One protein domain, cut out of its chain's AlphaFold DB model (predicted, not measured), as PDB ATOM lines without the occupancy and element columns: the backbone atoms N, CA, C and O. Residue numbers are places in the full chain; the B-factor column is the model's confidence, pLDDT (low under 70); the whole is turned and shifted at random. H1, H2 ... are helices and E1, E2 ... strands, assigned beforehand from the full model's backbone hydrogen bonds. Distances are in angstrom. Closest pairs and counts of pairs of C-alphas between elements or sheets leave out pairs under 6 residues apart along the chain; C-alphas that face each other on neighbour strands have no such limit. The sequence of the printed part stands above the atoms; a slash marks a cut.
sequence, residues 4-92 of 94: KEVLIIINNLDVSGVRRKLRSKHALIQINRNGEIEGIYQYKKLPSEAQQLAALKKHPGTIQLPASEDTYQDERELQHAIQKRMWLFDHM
ATOM      1  N   LYS A   4     165.312 182.276 196.728       87.25
ATOM      2  CA  LYS A   4     163.927 182.750 196.696       87.25
ATOM      3  C   LYS A   4     163.157 182.258 195.468       87.25
ATOM      4  O   LYS A   4     162.031 181.788 195.599       87.25
ATOM      5  N   GLU A   5     163.761 182.323 194.282       86.81
ATOM      6  CA  GLU A   5     163.156 181.781 193.054       86.81
ATOM      7  C   GLU A   5     162.930 180.272 193.164       86.81
ATOM      8  O   GLU A   5     161.897 179.761 192.736       86.81
ATOM      9  N   VAL A   6     163.862 179.560 193.795       87.75
ATOM     10  CA  VAL A   6     163.755 178.112 193.995       87.75
ATOM     11  C   VAL A   6     162.594 177.775 194.909       87.75
ATOM     12  O   VAL A   6     161.807 176.901 194.558       87.75
ATOM     13  N   LEU A   7     162.433 178.493 196.024       87.75
ATOM     14  CA  LEU A   7     161.290 178.329 196.926       87.75
ATOM     15  C   LEU A   7     159.961 178.551 196.206       87.75
ATOM     16  O   LEU A   7     159.033 177.763 196.379       87.75
ATOM     17  N   ILE A   8     159.880 179.581 195.359       85.25
ATOM     18  CA  ILE A   8     158.691 179.849 194.543       85.25
ATOM     19  C   ILE A   8     158.399 178.659 193.621       85.25
ATOM     20  O   ILE A   8     157.260 178.200 193.548       85.25
ATOM     21  N   ILE A   9     159.422 178.114 192.959       85.69
ATOM     22  CA  ILE A   9     159.268 176.998 192.021       85.69
ATOM     23  C   ILE A   9     158.879 175.703 192.748       85.69
ATOM     24  O   ILE A   9     157.903 175.061 192.357       85.69
ATOM     25  N   ILE A  10     159.601 175.300 193.799       85.75
ATOM     26  CA  ILE A  10     159.355 174.021 194.494       85.75
ATOM     27  C   ILE A  10     158.018 174.013 195.238       85.75
ATOM     28  O   ILE A  10     157.323 173.000 195.216       85.75
ATOM     29  N   ASN A  11     157.625 175.147 195.824       81.50
ATOM     30  CA  ASN A  11     156.343 175.290 196.513       81.50
ATOM     31  C   ASN A  11     155.220 175.708 195.548       81.50
ATOM     32  O   ASN A  11     154.073 175.877 195.963       81.50
ATOM     33  N   ASN A  12     155.537 175.846 194.251       77.88
ATOM     34  CA  ASN A  12     154.614 176.244 193.190       77.88
ATOM     35  C   ASN A  12     153.788 177.483 193.579       77.88
ATOM     36  O   ASN A  12     152.564 177.541 193.378       77.88
ATOM     37  N   LEU A  13     154.476 178.434 194.210       73.25
ATOM     38  CA  LEU A  13     153.927 179.710 194.623       73.25
ATOM     39  C   LEU A  13     153.803 180.592 193.387       73.25
ATOM     40  O   LEU A  13     154.627 180.559 192.473       73.25
ATOM     41  N   ASP A  14     152.758 181.397 193.357       66.75
ATOM     42  CA  ASP A  14     152.747 182.567 192.509       66.75
ATOM     43  C   ASP A  14     153.677 183.639 193.093       66.75
ATOM     44  O   ASP A  14     154.077 183.560 194.257       66.75
ATOM     45  N   VAL A  15     153.998 184.679 192.319       65.25
ATOM     46  CA  VAL A  15     154.830 185.796 192.815       65.25
ATOM     47  C   VAL A  15     154.194 186.465 194.050       65.25
ATOM     48  O   VAL A  15     154.891 187.017 194.896       65.25
ATOM     49  N   SER A  16     152.868 186.350 194.188       62.09
ATOM     50  CA  SER A  16     152.055 186.816 195.318       62.09
ATOM     51  C   SER A  16     151.966 185.839 196.508       62.09
ATOM     52  O   SER A  16     151.283 186.141 197.482       62.09
ATOM     53  N   GLY A  17     152.609 184.665 196.451       61.47
ATOM     54  CA  GLY A  17     152.541 183.632 197.498       61.47
ATOM     55  C   GLY A  17     151.325 182.696 197.410       61.47
ATOM     56  O   GLY A  17     151.138 181.836 198.269       61.47
ATOM     57  N   VAL A  18     150.494 182.821 196.370       64.94
ATOM     58  CA  VAL A  18     149.305 181.973 196.174       64.94
ATOM     59  C   VAL A  18     149.692 180.644 195.512       64.94
ATOM     60  O   VAL A  18     150.314 180.630 194.455       64.94
ATOM     61  N   ARG A  19     149.304 179.500 196.092       65.00
ATOM     62  CA  ARG A  19     149.644 178.165 195.553       65.00
ATOM     63  C   ARG A  19     148.843 177.824 194.285       65.00
ATOM     64  O   ARG A  19     147.611 177.843 194.304       65.00
ATOM     65  N   ARG A  20     149.510 177.397 193.205       66.62
ATOM     66  CA  ARG A  20     148.846 177.001 191.939       66.62
ATOM     67  C   ARG A  20     148.187 175.604 192.018       66.62
ATOM     68  O   ARG A  20     148.606 174.742 192.794       66.62
ATOM     69  N   LYS A  21     147.132 175.368 191.210       62.34
ATOM     70  CA  LYS A  21     146.298 174.132 191.211       62.34
ATOM     71  C   LYS A  21     147.008 172.873 190.688       62.34
ATOM     72  O   LYS A  21     146.718 171.779 191.158       62.34
ATOM     73  N   LEU A  22     147.912 173.001 189.714       60.97
ATOM     74  CA  LEU A  22     148.645 171.872 189.126       60.97
ATOM     75  C   LEU A  22     150.029 171.789 189.771       60.97
ATOM     76  O   LEU A  22     150.939 172.514 189.375       60.97
ATOM     77  N   ARG A  23     150.155 170.955 190.808       63.06
ATOM     78  CA  ARG A  23     151.369 170.848 191.630       63.06
ATOM     79  C   ARG A  23     152.224 169.657 191.216       63.06
ATOM     80  O   ARG A  23     151.719 168.548 191.035       63.06
ATOM     81  N   SER A  24     153.524 169.891 191.105       65.75
ATOM     82  CA  SER A  24     154.519 168.822 191.074       65.75
ATOM     83  C   SER A  24     154.783 168.387 192.510       65.75
ATOM     84  O   SER A  24     155.118 169.218 193.345       65.75
ATOM     85  N   LYS A  25     154.592 167.100 192.816       77.12
ATOM     86  CA  LYS A  25     154.769 166.573 194.180       77.12
ATOM     87  C   LYS A  25     156.236 166.391 194.560       77.12
ATOM     88  O   LYS A  25     156.553 166.295 195.739       77.12
ATOM     89  N   HIS A  26     157.111 166.316 193.563       85.81
ATOM     90  CA  HIS A  26     158.528 166.050 193.750       85.81
ATOM     91  C   HIS A  26     159.345 166.977 192.862       85.81
ATOM     92  O   HIS A  26     158.950 167.294 191.739       85.81
ATOM     93  N   ALA A  27     160.501 167.379 193.357       89.56
ATOM     94  CA  ALA A  27     161.479 168.174 192.657       89.56
ATOM     95  C   ALA A  27     162.896 167.687 192.991       89.56
ATOM     96  O   ALA A  27     163.152 167.131 194.057       89.56
ATOM     97  N   LEU A  28     163.824 167.894 192.064       91.69
ATOM     98  CA  LEU A  28     165.255 167.732 192.288       91.69
ATOM     99  C   LEU A  28     165.916 169.075 192.020       91.69
ATOM    100  O   LEU A  28     165.795 169.609 190.918       91.69
ATOM    101  N   ILE A  29     166.603 169.610 193.022       92.25
ATOM    102  CA  ILE A  29     167.405 170.825 192.908       92.25
ATOM    103  C   ILE A  29     168.839 170.388 192.612       92.25
ATOM    104  O   ILE A  29     169.382 169.544 193.323       92.25
ATOM    105  N   GLN A  30     169.447 170.928 191.561       92.81
ATOM    106  CA  GLN A  30     170.843 170.678 191.220       92.81
ATOM    107  C   GLN A  30     171.721 171.832 191.662       92.81
ATOM    108  O   GLN A  30     171.459 172.983 191.321       92.81
ATOM    109  N   ILE A  31     172.759 171.491 192.416       93.25
ATOM    110  CA  ILE A  31     173.679 172.440 193.033       93.25
ATOM    111  C   ILE A  31     175.082 172.129 192.517       93.25
ATOM    112  O   ILE A  31     175.485 170.964 192.515       93.25
ATOM    113  N   ASN A  32     175.822 173.139 192.068       90.88
ATOM    114  CA  ASN A  32     177.214 172.981 191.653       90.88
ATOM    115  C   ASN A  32     178.189 173.069 192.844       90.88
ATOM    116  O   ASN A  32     177.795 173.278 193.992       90.88
ATOM    117  N   ARG A  33     179.488 172.921 192.564       88.25
ATOM    118  CA  ARG A  33     180.558 172.951 193.580       88.25
ATOM    119  C   ARG A  33     180.672 174.278 194.334       88.25
ATOM    120  O   ARG A  33     181.177 174.288 195.448       88.25
ATOM    121  N   ASN A  34     180.179 175.368 193.755       88.12
ATOM    122  CA  ASN A  34     180.179 176.689 194.381       88.12
ATOM    123  C   ASN A  34     178.962 176.898 195.299       88.12
ATOM    124  O   ASN A  34     178.819 177.961 195.897       88.12
ATOM    125  N   GLY A  35     178.065 175.909 195.401       85.25
ATOM    126  CA  GLY A  35     176.801 176.043 196.124       85.25
ATOM    127  C   GLY A  35     175.715 176.770 195.325       85.25
ATOM    128  O   GLY A  35     174.675 177.115 195.883       85.25
ATOM    129  N   GLU A  36     175.925 177.003 194.028       90.06
ATOM    130  CA  GLU A  36     174.963 177.696 193.175       90.06
ATOM    131  C   GLU A  36     173.952 176.709 192.592       90.06
ATOM    132  O   GLU A  36     174.285 175.581 192.225       90.06
ATOM    133  N   ILE A  37     172.699 177.149 192.482       91.38
ATOM    134  CA  ILE A  37     171.619 176.326 191.943       91.38
ATOM    135  C   ILE A  37     171.590 176.459 190.420       91.38
ATOM    136  O   ILE A  37     171.286 177.533 189.886       91.38
ATOM    137  N   GLU A  38     171.863 175.348 189.737       90.81
ATOM    138  CA  GLU A  38     171.912 175.274 188.274       90.81
ATOM    139  C   GLU A  38     170.576 174.888 187.645       90.81
ATOM    140  O   GLU A  38     170.268 175.311 186.532       90.81
ATOM    141  N   GLY A  39     169.758 174.100 188.347       89.75
ATOM    142  CA  GLY A  39     168.510 173.605 187.780       89.75
ATOM    143  C   GLY A  39     167.540 173.045 188.806       89.75
ATOM    144  O   GLY A  39     167.929 172.583 189.878       89.75
ATOM    145  N   ILE A  40     166.255 173.070 188.450       90.00
ATOM    146  CA  ILE A  40     165.177 172.438 189.211       90.00
ATOM    147  C   ILE A  40     164.388 171.550 188.258       90.00
ATOM    148  O   ILE A  40     163.884 172.005 187.232       90.00
ATOM    149  N   TYR A  41     164.250 170.283 188.620       89.88
ATOM    150  CA  TYR A  41     163.530 169.288 187.840       89.88
ATOM    151  C   TYR A  41     162.291 168.875 188.602       89.88
ATOM    152  O   TYR A  41     162.401 168.280 189.666       89.88
ATOM    153  N   GLN A  42     161.118 169.200 188.073       88.25
ATOM    154  CA  GLN A  42     159.846 168.920 188.724       88.25
ATOM    155  C   GLN A  42     159.189 167.664 188.148       88.25
ATOM    156  O   GLN A  42     159.154 167.456 186.935       88.25
ATOM    157  N   TYR A  43     158.614 166.845 189.025       86.75
ATOM    158  CA  TYR A  43     157.995 165.576 188.684       86.75
ATOM    159  C   TYR A  43     156.620 165.442 189.350       86.75
ATOM    160  O   TYR A  43     156.413 165.764 190.523       86.75
ATOM    161  N   LYS A  44     155.650 164.918 188.591       83.38
ATOM    162  CA  LYS A  44     154.300 164.612 189.104       83.38
ATOM    163  C   LYS A  44     154.286 163.397 190.040       83.38
ATOM    164  O   LYS A  44     153.416 163.296 190.899       83.38
ATOM    165  N   LYS A  45     155.225 162.471 189.839       85.62
ATOM    166  CA  LYS A  45     155.441 161.248 190.624       85.62
ATOM    167  C   LYS A  45     156.886 161.230 191.119       85.62
ATOM    168  O   LYS A  45     157.687 162.028 190.637       85.62
ATOM    169  N   LEU A  46     157.208 160.340 192.053       85.81
ATOM    170  CA  LEU A  46     158.585 160.152 192.506       85.81
ATOM    171  C   LEU A  46     159.483 159.860 191.285       85.81
ATOM    172  O   LEU A  46     159.134 158.968 190.503       85.81
ATOM    173  N   PRO A  47     160.573 160.621 191.071       87.69
ATOM    174  CA  PRO A  47     161.425 160.419 189.911       87.69
ATOM    175  C   PRO A  47     162.114 159.058 189.982       87.69
ATOM    176  O   PRO A  47     162.621 158.672 191.035       87.69
ATOM    177  N   SER A  48     162.153 158.348 188.855       91.25
ATOM    178  CA  SER A  48     162.923 157.107 188.746       91.25
ATOM    179  C   SER A  48     164.425 157.390 188.719       91.25
ATOM    180  O   SER A  48     164.858 158.490 188.372       91.25
ATOM    181  N   GLU A  49     165.239 156.378 189.015       90.00
ATOM    182  CA  GLU A  49     166.701 156.479 188.927       90.00
ATOM    183  C   GLU A  49     167.159 156.949 187.536       90.00
ATOM    184  O   GLU A  49     167.975 157.859 187.415       90.00
ATOM    185  N   ALA A  50     166.552 156.429 186.464       91.19
ATOM    186  CA  ALA A  50     166.846 156.871 185.102       91.19
ATOM    187  C   ALA A  50     166.572 158.374 184.892       91.19
ATOM    188  O   ALA A  50     167.327 159.048 184.192       91.19
ATOM    189  N   GLN A  51     165.518 158.918 185.512       89.62
ATOM    190  CA  GLN A  51     165.207 160.349 185.455       89.62
ATOM    191  C   GLN A  51     166.194 161.187 186.274       89.62
ATOM    192  O   GLN A  51     166.574 162.271 185.831       89.62
ATOM    193  N   GLN A  52     166.630 160.682 187.430       88.00
ATOM    194  CA  GLN A  52     167.658 161.317 188.256       88.00
ATOM    195  C   GLN A  52     168.996 161.376 187.510       88.00
ATOM    196  O   GLN A  52     169.586 162.451 187.383       88.00
ATOM    197  N   LEU A  53     169.417 160.256 186.915       89.31
ATOM    198  CA  LEU A  53     170.625 160.158 186.095       89.31
ATOM    199  C   LEU A  53     170.548 161.052 184.853       89.31
ATOM    200  O   LEU A  53     171.529 161.703 184.505       89.31
ATOM    201  N   ALA A  54     169.393 161.122 184.188       89.38
ATOM    202  CA  ALA A  54     169.206 162.014 183.045       89.38
ATOM    203  C   ALA A  54     169.358 163.493 183.434       89.38
ATOM    204  O   ALA A  54     169.946 164.259 182.675       89.38
ATOM    205  N   ALA A  55     168.873 163.892 184.614       87.19
ATOM    206  CA  ALA A  55     169.090 165.239 185.134       87.19
ATOM    207  C   ALA A  55     170.573 165.482 185.479       87.19
ATOM    208  O   ALA A  55     171.117 166.519 185.103       87.19
ATOM    209  N   LEU A  56     171.274 164.523 186.099       88.44
ATOM    210  CA  LEU A  56     172.723 164.630 186.359       88.44
ATOM    211  C   LEU A  56     173.546 164.764 185.075       88.44
ATOM    212  O   LEU A  56     174.489 165.545 185.029       88.44
ATOM    213  N   LYS A  57     173.165 164.060 184.005       88.62
ATOM    214  CA  LYS A  57     173.834 164.167 182.698       88.62
ATOM    215  C   LYS A  57     173.708 165.554 182.063       88.62
ATOM    216  O   LYS A  57     174.575 165.920 181.279       88.62
ATOM    217  N   LYS A  58     172.652 166.314 182.377       87.31
ATOM    218  CA  LYS A  58     172.470 167.686 181.872       87.31
ATOM    219  C   LYS A  58     173.389 168.693 182.561       87.31
ATOM    220  O   LYS A  58     173.823 169.634 181.910       87.31
ATOM    221  N   HIS A  59     173.693 168.469 183.840       86.75
ATOM    222  CA  HIS A  59     174.580 169.314 184.639       86.75
ATOM    223  C   HIS A  59     175.642 168.443 185.325       86.75
ATOM    224  O   HIS A  59     175.496 168.087 186.502       86.75
ATOM    225  N   PRO A  60     176.690 168.027 184.590       84.75
ATOM    226  CA  PRO A  60     177.746 167.194 185.147       84.75
ATOM    227  C   PRO A  60     178.481 167.925 186.275       84.75
ATOM    228  O   PRO A  60     178.703 169.130 186.218       84.75
ATOM    229  N   GLY A  61     178.873 167.187 187.317       84.88
ATOM    230  CA  GLY A  61     179.563 167.770 188.474       84.88
ATOM    231  C   GLY A  61     178.649 168.503 189.461       84.88
ATOM    232  O   GLY A  61     179.158 169.129 190.389       84.88
ATOM    233  N   THR A  62     177.328 168.400 189.293       90.12
ATOM    234  CA  THR A  62     176.342 168.850 190.283       90.12
ATOM    235  C   THR A  62     175.930 167.724 191.228       90.12
ATOM    236  O   THR A  62     176.054 166.538 190.915       90.12
ATOM    237  N   ILE A  63     175.397 168.104 192.385       90.56
ATOM    238  CA  ILE A  63     174.716 167.211 193.323       90.56
ATOM    239  C   ILE A  63     173.219 167.484 193.294       90.56
ATOM    240  O   ILE A  63     172.781 168.613 193.069       90.56
ATOM    241  N   GLN A  64     172.430 166.444 193.545       90.69
ATOM    242  CA  GLN A  64     170.980 166.552 193.628       90.69
ATOM    243  C   GLN A  64     170.516 166.640 195.081       90.69
ATOM    244  O   GLN A  64     170.871 165.817 195.930       90.69
ATOM    245  N   LEU A  65     169.673 167.630 195.344       90.88
ATOM    246  CA  LEU A  65     168.932 167.789 196.580       90.88
ATOM    247  C   LEU A  65     167.452 167.486 196.287       90.88
ATOM    248  O   LEU A  65     166.827 168.202 195.500       90.88
ATOM    249  N   PRO A  66     166.885 166.410 196.859       89.38
ATOM    250  CA  PRO A  66     165.469 166.127 196.701       89.38
ATOM    251  C   PRO A  66     164.645 167.167 197.457       89.38
ATOM    252  O   PRO A  66     164.950 167.504 198.597       89.38
ATOM    253  N   ALA A  67     163.581 167.639 196.822       87.75
ATOM    254  CA  ALA A  67     162.603 168.535 197.409       87.75
ATOM    255  C   ALA A  67     161.195 168.030 197.081       87.75
ATOM    256  O   ALA A  67     160.947 167.451 196.025       87.75
ATOM    257  N   SER A  68     160.249 168.253 197.973       83.56
ATOM    258  CA  SER A  68     158.821 168.202 197.684       83.56
ATOM    259  C   SER A  68     158.177 169.509 198.129       83.56
ATOM    260  O   SER A  68     158.847 170.401 198.658       83.56
ATOM    261  N   GLU A  69     156.873 169.627 197.913       77.94
ATOM    262  CA  GLU A  69     156.103 170.725 198.489       77.94
ATOM    263  C   GLU A  69     156.353 170.810 200.003       77.94
ATOM    264  O   GLU A  69     156.450 169.778 200.674       77.94
ATOM    265  N   ASP A  70     156.510 172.036 200.506       80.06
ATOM    266  CA  ASP A  70     156.707 172.353 201.923       80.06
ATOM    267  C   ASP A  70     157.958 171.696 202.559       80.06
ATOM    268  O   ASP A  70     158.100 171.691 203.779       80.06
ATOM    269  N   THR A  71     158.896 171.164 201.754       84.31
ATOM    270  CA  THR A  71     160.178 170.616 202.263       84.31
ATOM    271  C   THR A  71     161.103 171.702 202.788       84.31
ATOM    272  O   THR A  71     161.842 171.466 203.737       84.31
ATOM    273  N   TYR A  72     161.066 172.869 202.146       87.88
ATOM    274  CA  TYR A  72     161.779 174.064 202.571       87.88
ATOM    275  C   TYR A  72     160.763 175.200 202.635       87.88
ATOM    276  O   TYR A  72     160.165 175.564 201.614       87.88
ATOM    277  N   GLN A  73     160.529 175.709 203.839       83.81
ATOM    278  CA  GLN A  73     159.534 176.744 204.108       83.81
ATOM    279  C   GLN A  73     160.106 178.145 203.910       83.81
ATOM    280  O   GLN A  73     159.376 179.063 203.536       83.81
ATOM    281  N   ASP A  74     161.412 178.305 204.115       87.25
ATOM    282  CA  ASP A  74     162.094 179.585 203.996       87.25
ATOM    283  C   ASP A  74     163.501 179.471 203.385       87.25
ATOM    284  O   ASP A  74     164.027 178.388 203.104       87.25
ATOM    285  N   GLU A  75     164.107 180.634 203.132       90.12
ATOM    286  CA  GLU A  75     165.432 180.728 202.516       90.12
ATOM    287  C   GLU A  75     166.526 180.137 203.408       90.12
ATOM    288  O   GLU A  75     167.508 179.606 202.896       90.12
ATOM    289  N   ARG A  76     166.359 180.184 204.735       90.81
ATOM    290  CA  ARG A  76     167.358 179.687 205.685       90.81
ATOM    291  C   ARG A  76     167.409 178.166 205.659       90.81
ATOM    292  O   ARG A  76     168.505 177.610 205.632       90.81
ATOM    293  N   GLU A  77     166.259 177.500 205.624       91.06
ATOM    294  CA  GLU A  77     166.176 176.042 205.539       91.06
ATOM    295  C   GLU A  77     166.815 175.513 204.255       91.06
ATOM    296  O   GLU A  77     167.641 174.595 204.303       91.06
ATOM    297  N   LEU A  78     166.482 176.123 203.112       90.38
ATOM    298  CA  LEU A  78     167.061 175.733 201.829       90.38
ATOM    299  C   LEU A  78     168.569 176.023 201.790       90.38
ATOM    300  O   LEU A  78     169.348 175.158 201.387       90.38
ATOM    301  N   GLN A  79     169.009 177.189 202.271       91.38
ATOM    302  CA  GLN A  79     170.431 177.537 202.324       91.38
ATOM    303  C   GLN A  79     171.222 176.575 203.218       91.38
ATOM    304  O   GLN A  79     172.302 176.116 202.845       91.38
ATOM    305  N   HIS A  80     170.672 176.216 204.378       90.94
ATOM    306  CA  HIS A  80     171.289 175.253 205.281       90.94
ATOM    307  C   HIS A  80     171.368 173.855 204.650       90.94
ATOM    308  O   HIS A  80     172.387 173.171 204.769       90.94
ATOM    309  N   ALA A  81     170.331 173.435 203.917       90.19
ATOM    310  CA  ALA A  81     170.345 172.172 203.186       90.19
ATOM    311  C   ALA A  81     171.418 172.144 202.086       90.19
ATOM    312  O   ALA A  81     172.090 171.122 201.935       90.19
ATOM    313  N   ILE A  82     171.616 173.257 201.370       91.19
ATOM    314  CA  ILE A  82     172.679 173.432 200.369       91.19
ATOM    315  C   ILE A  82     174.057 173.321 201.028       91.19
ATOM    316  O   ILE A  82     174.870 172.499 200.607       91.19
ATOM    317  N   GLN A  83     174.305 174.060 202.112       89.12
ATOM    318  CA  GLN A  83     175.577 174.018 202.849       89.12
ATOM    319  C   GLN A  83     175.885 172.615 203.389       89.12
ATOM    320  O   GLN A  83     176.987 172.096 203.217       89.12
ATOM    321  N   LYS A  84     174.880 171.936 203.953       88.44
ATOM    322  CA  LYS A  84     174.984 170.536 204.391       88.44
ATOM    323  C   LYS A  84     175.110 169.553 203.224       88.44
ATOM    324  O   LYS A  84     175.290 168.362 203.442       88.44
ATOM    325  N   ARG A  85     174.993 169.977 201.974       85.69
ATOM    326  CA  ARG A  85     175.288 169.141 200.805       85.69
ATOM    327  C   ARG A  85     176.658 169.466 200.221       85.69
ATOM    328  O   ARG A  85     177.287 168.572 199.672       85.69
ATOM    329  N   MET A  86     177.152 170.688 200.418       85.00
ATOM    330  CA  MET A  86     178.461 171.116 199.935       85.00
ATOM    331  C   MET A  86     179.626 170.308 200.508       85.00
ATOM    332  O   MET A  86     180.541 170.007 199.753       85.00
ATOM    333  N   TRP A  87     179.566 169.853 201.766       83.00
ATOM    334  CA  TRP A  87     180.621 168.980 202.319       83.00
ATOM    335  C   TRP A  87     180.833 167.696 201.496       83.00
ATOM    336  O   TRP A  87     181.921 167.124 201.539       83.00
ATOM    337  N   LEU A  88     179.820 167.232 200.745       77.38
ATOM    338  CA  LEU A  88     179.971 166.088 199.844       77.38
ATOM    339  C   LEU A  88     180.936 166.405 198.706       77.38
ATOM    340  O   LEU A  88     181.640 165.505 198.282       77.38
ATOM    341  N   PHE A  89     181.022 167.650 198.235       79.56
ATOM    342  CA  PHE A  89     182.032 168.027 197.245       79.56
ATOM    343  C   PHE A  89     183.447 167.980 197.815       79.56
ATOM    344  O   PHE A  89     184.357 167.557 197.108       79.56
ATOM    345  N   ASP A  90     183.619 168.340 199.088       73.69
ATOM    346  CA  ASP A  90     184.920 168.283 199.762       73.69
ATOM    347  C   ASP A  90     185.360 166.837 200.065       73.69
ATOM    348  O   ASP A  90     186.552 166.542 200.132       73.69
ATOM    349  N   HIS A  91     184.398 165.922 200.244       71.81
ATOM    350  CA  HIS A  91     184.647 164.530 200.653       71.81
ATOM    351  C   HIS A  91     184.452 163.499 199.537       71.81
ATOM    352  O   HIS A  91     184.879 162.350 199.687       71.81
ATOM    353  N   MET A  92     183.865 163.888 198.406       64.75
ATOM    354  CA  MET A  92     183.958 163.155 197.148       64.75
ATOM    355  C   MET A  92     185.383 163.322 196.619       64.75
ATOM    356  O   MET A  92     185.644 164.107 195.708       64.75
TER     357      MET A  92
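Overview. This is residues 4 to 92 of the 94 residues of an uncharacterized protein of Candidatus Vecturithrix granuli (UniProt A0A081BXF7). Picture a small three-stranded sheet as the middle layer of three, with the short helix H1 and the long helix H3 over one face and H2 over the other. The link of residues 11 to 25 swings wide at one end of the longest axis, and the last residues of H3 lie toward the opposite end. The printed part has 89 residues, with three named helices and three named strands in the order H1, E1, E2, H2, E3, H3; the class is mixed, helices and strands. The sheet's order is E2, E1, E3, antiparallel throughout. The whole is compact, with a radius of gyration of the C-alphas of 13.0 A, and flat, spanning 39 by 30 by 16 A.

Along the chain. Find C-alpha 4 at (163.927, 182.750, 196.696), where H1 begins; it covers residues 4 to 10. E1, residues 26 to 31, starts at C-alpha 26 at (158.528, 166.050, 193.750) and runs 16.5 A. E2, residues 37 to 43, runs 17.7 A. Next come H2, residues 49 to 58, 14.4 A long, and E3, residues 63 to 68, 16.5 A long. H3, residues 75 to 91, runs 25.2 A to C-alpha 91 at (184.647, 164.530, 200.653).

Arrangement. Look first at E1, the inner strand. It forms a hairpin with E2, at 164 degrees between their directions; N 28 and O 41 are 2.8 A apart. On its other side E3 is antiparallel at 151 degrees, with N 29 and O 65 2.9 A apart. H1 is on the sheet at a height of 8.9 A, over E1 and along the strands; its closest C-alphas to E1 are Ile 10 and Ala 27, 6.5 A. H3 is on the same face, at a height of 9.6 A over E1 and E3, slantwise to the strands at 52 degrees to E1 on the local plane; the closest C-alphas of H3 and E3 are those of Arg 85 and Ile 63, 7.7 A. H1 and H3 are close but not clearly touching: C-alphas 4 and 75, their closest, are 6.3 A apart. H2 is on the opposite face, at a height of 9.6 A, slantwise to the strands at 35 degrees to E1 on the local plane; it lies over E1, where 7 of its 10 C-alphas fall, and only just not over E3, where 2 fall; the closest C-alphas of H2 and E1 are those of Gln 52 and Leu 28, 7.9 A, and those of H2 and E2 are Ala 55 and Tyr 41, 7.4 A; H2 is apart from H1 and H3. In H1 and H2 every O i to N i+4 pair is within hydrogen-bond range, in H3 9 of 13.

Size, cuts and confidence. The C-alphas farthest apart, those of Lys 21 and His 91, are 40.6 A apart. The printed part has no cut, and the link from H1 to E1 is long, with 15 residues. In this model, the mean pLDDT of the printed part is 83.9; residues 14 to 24 and residue 92 are under 70.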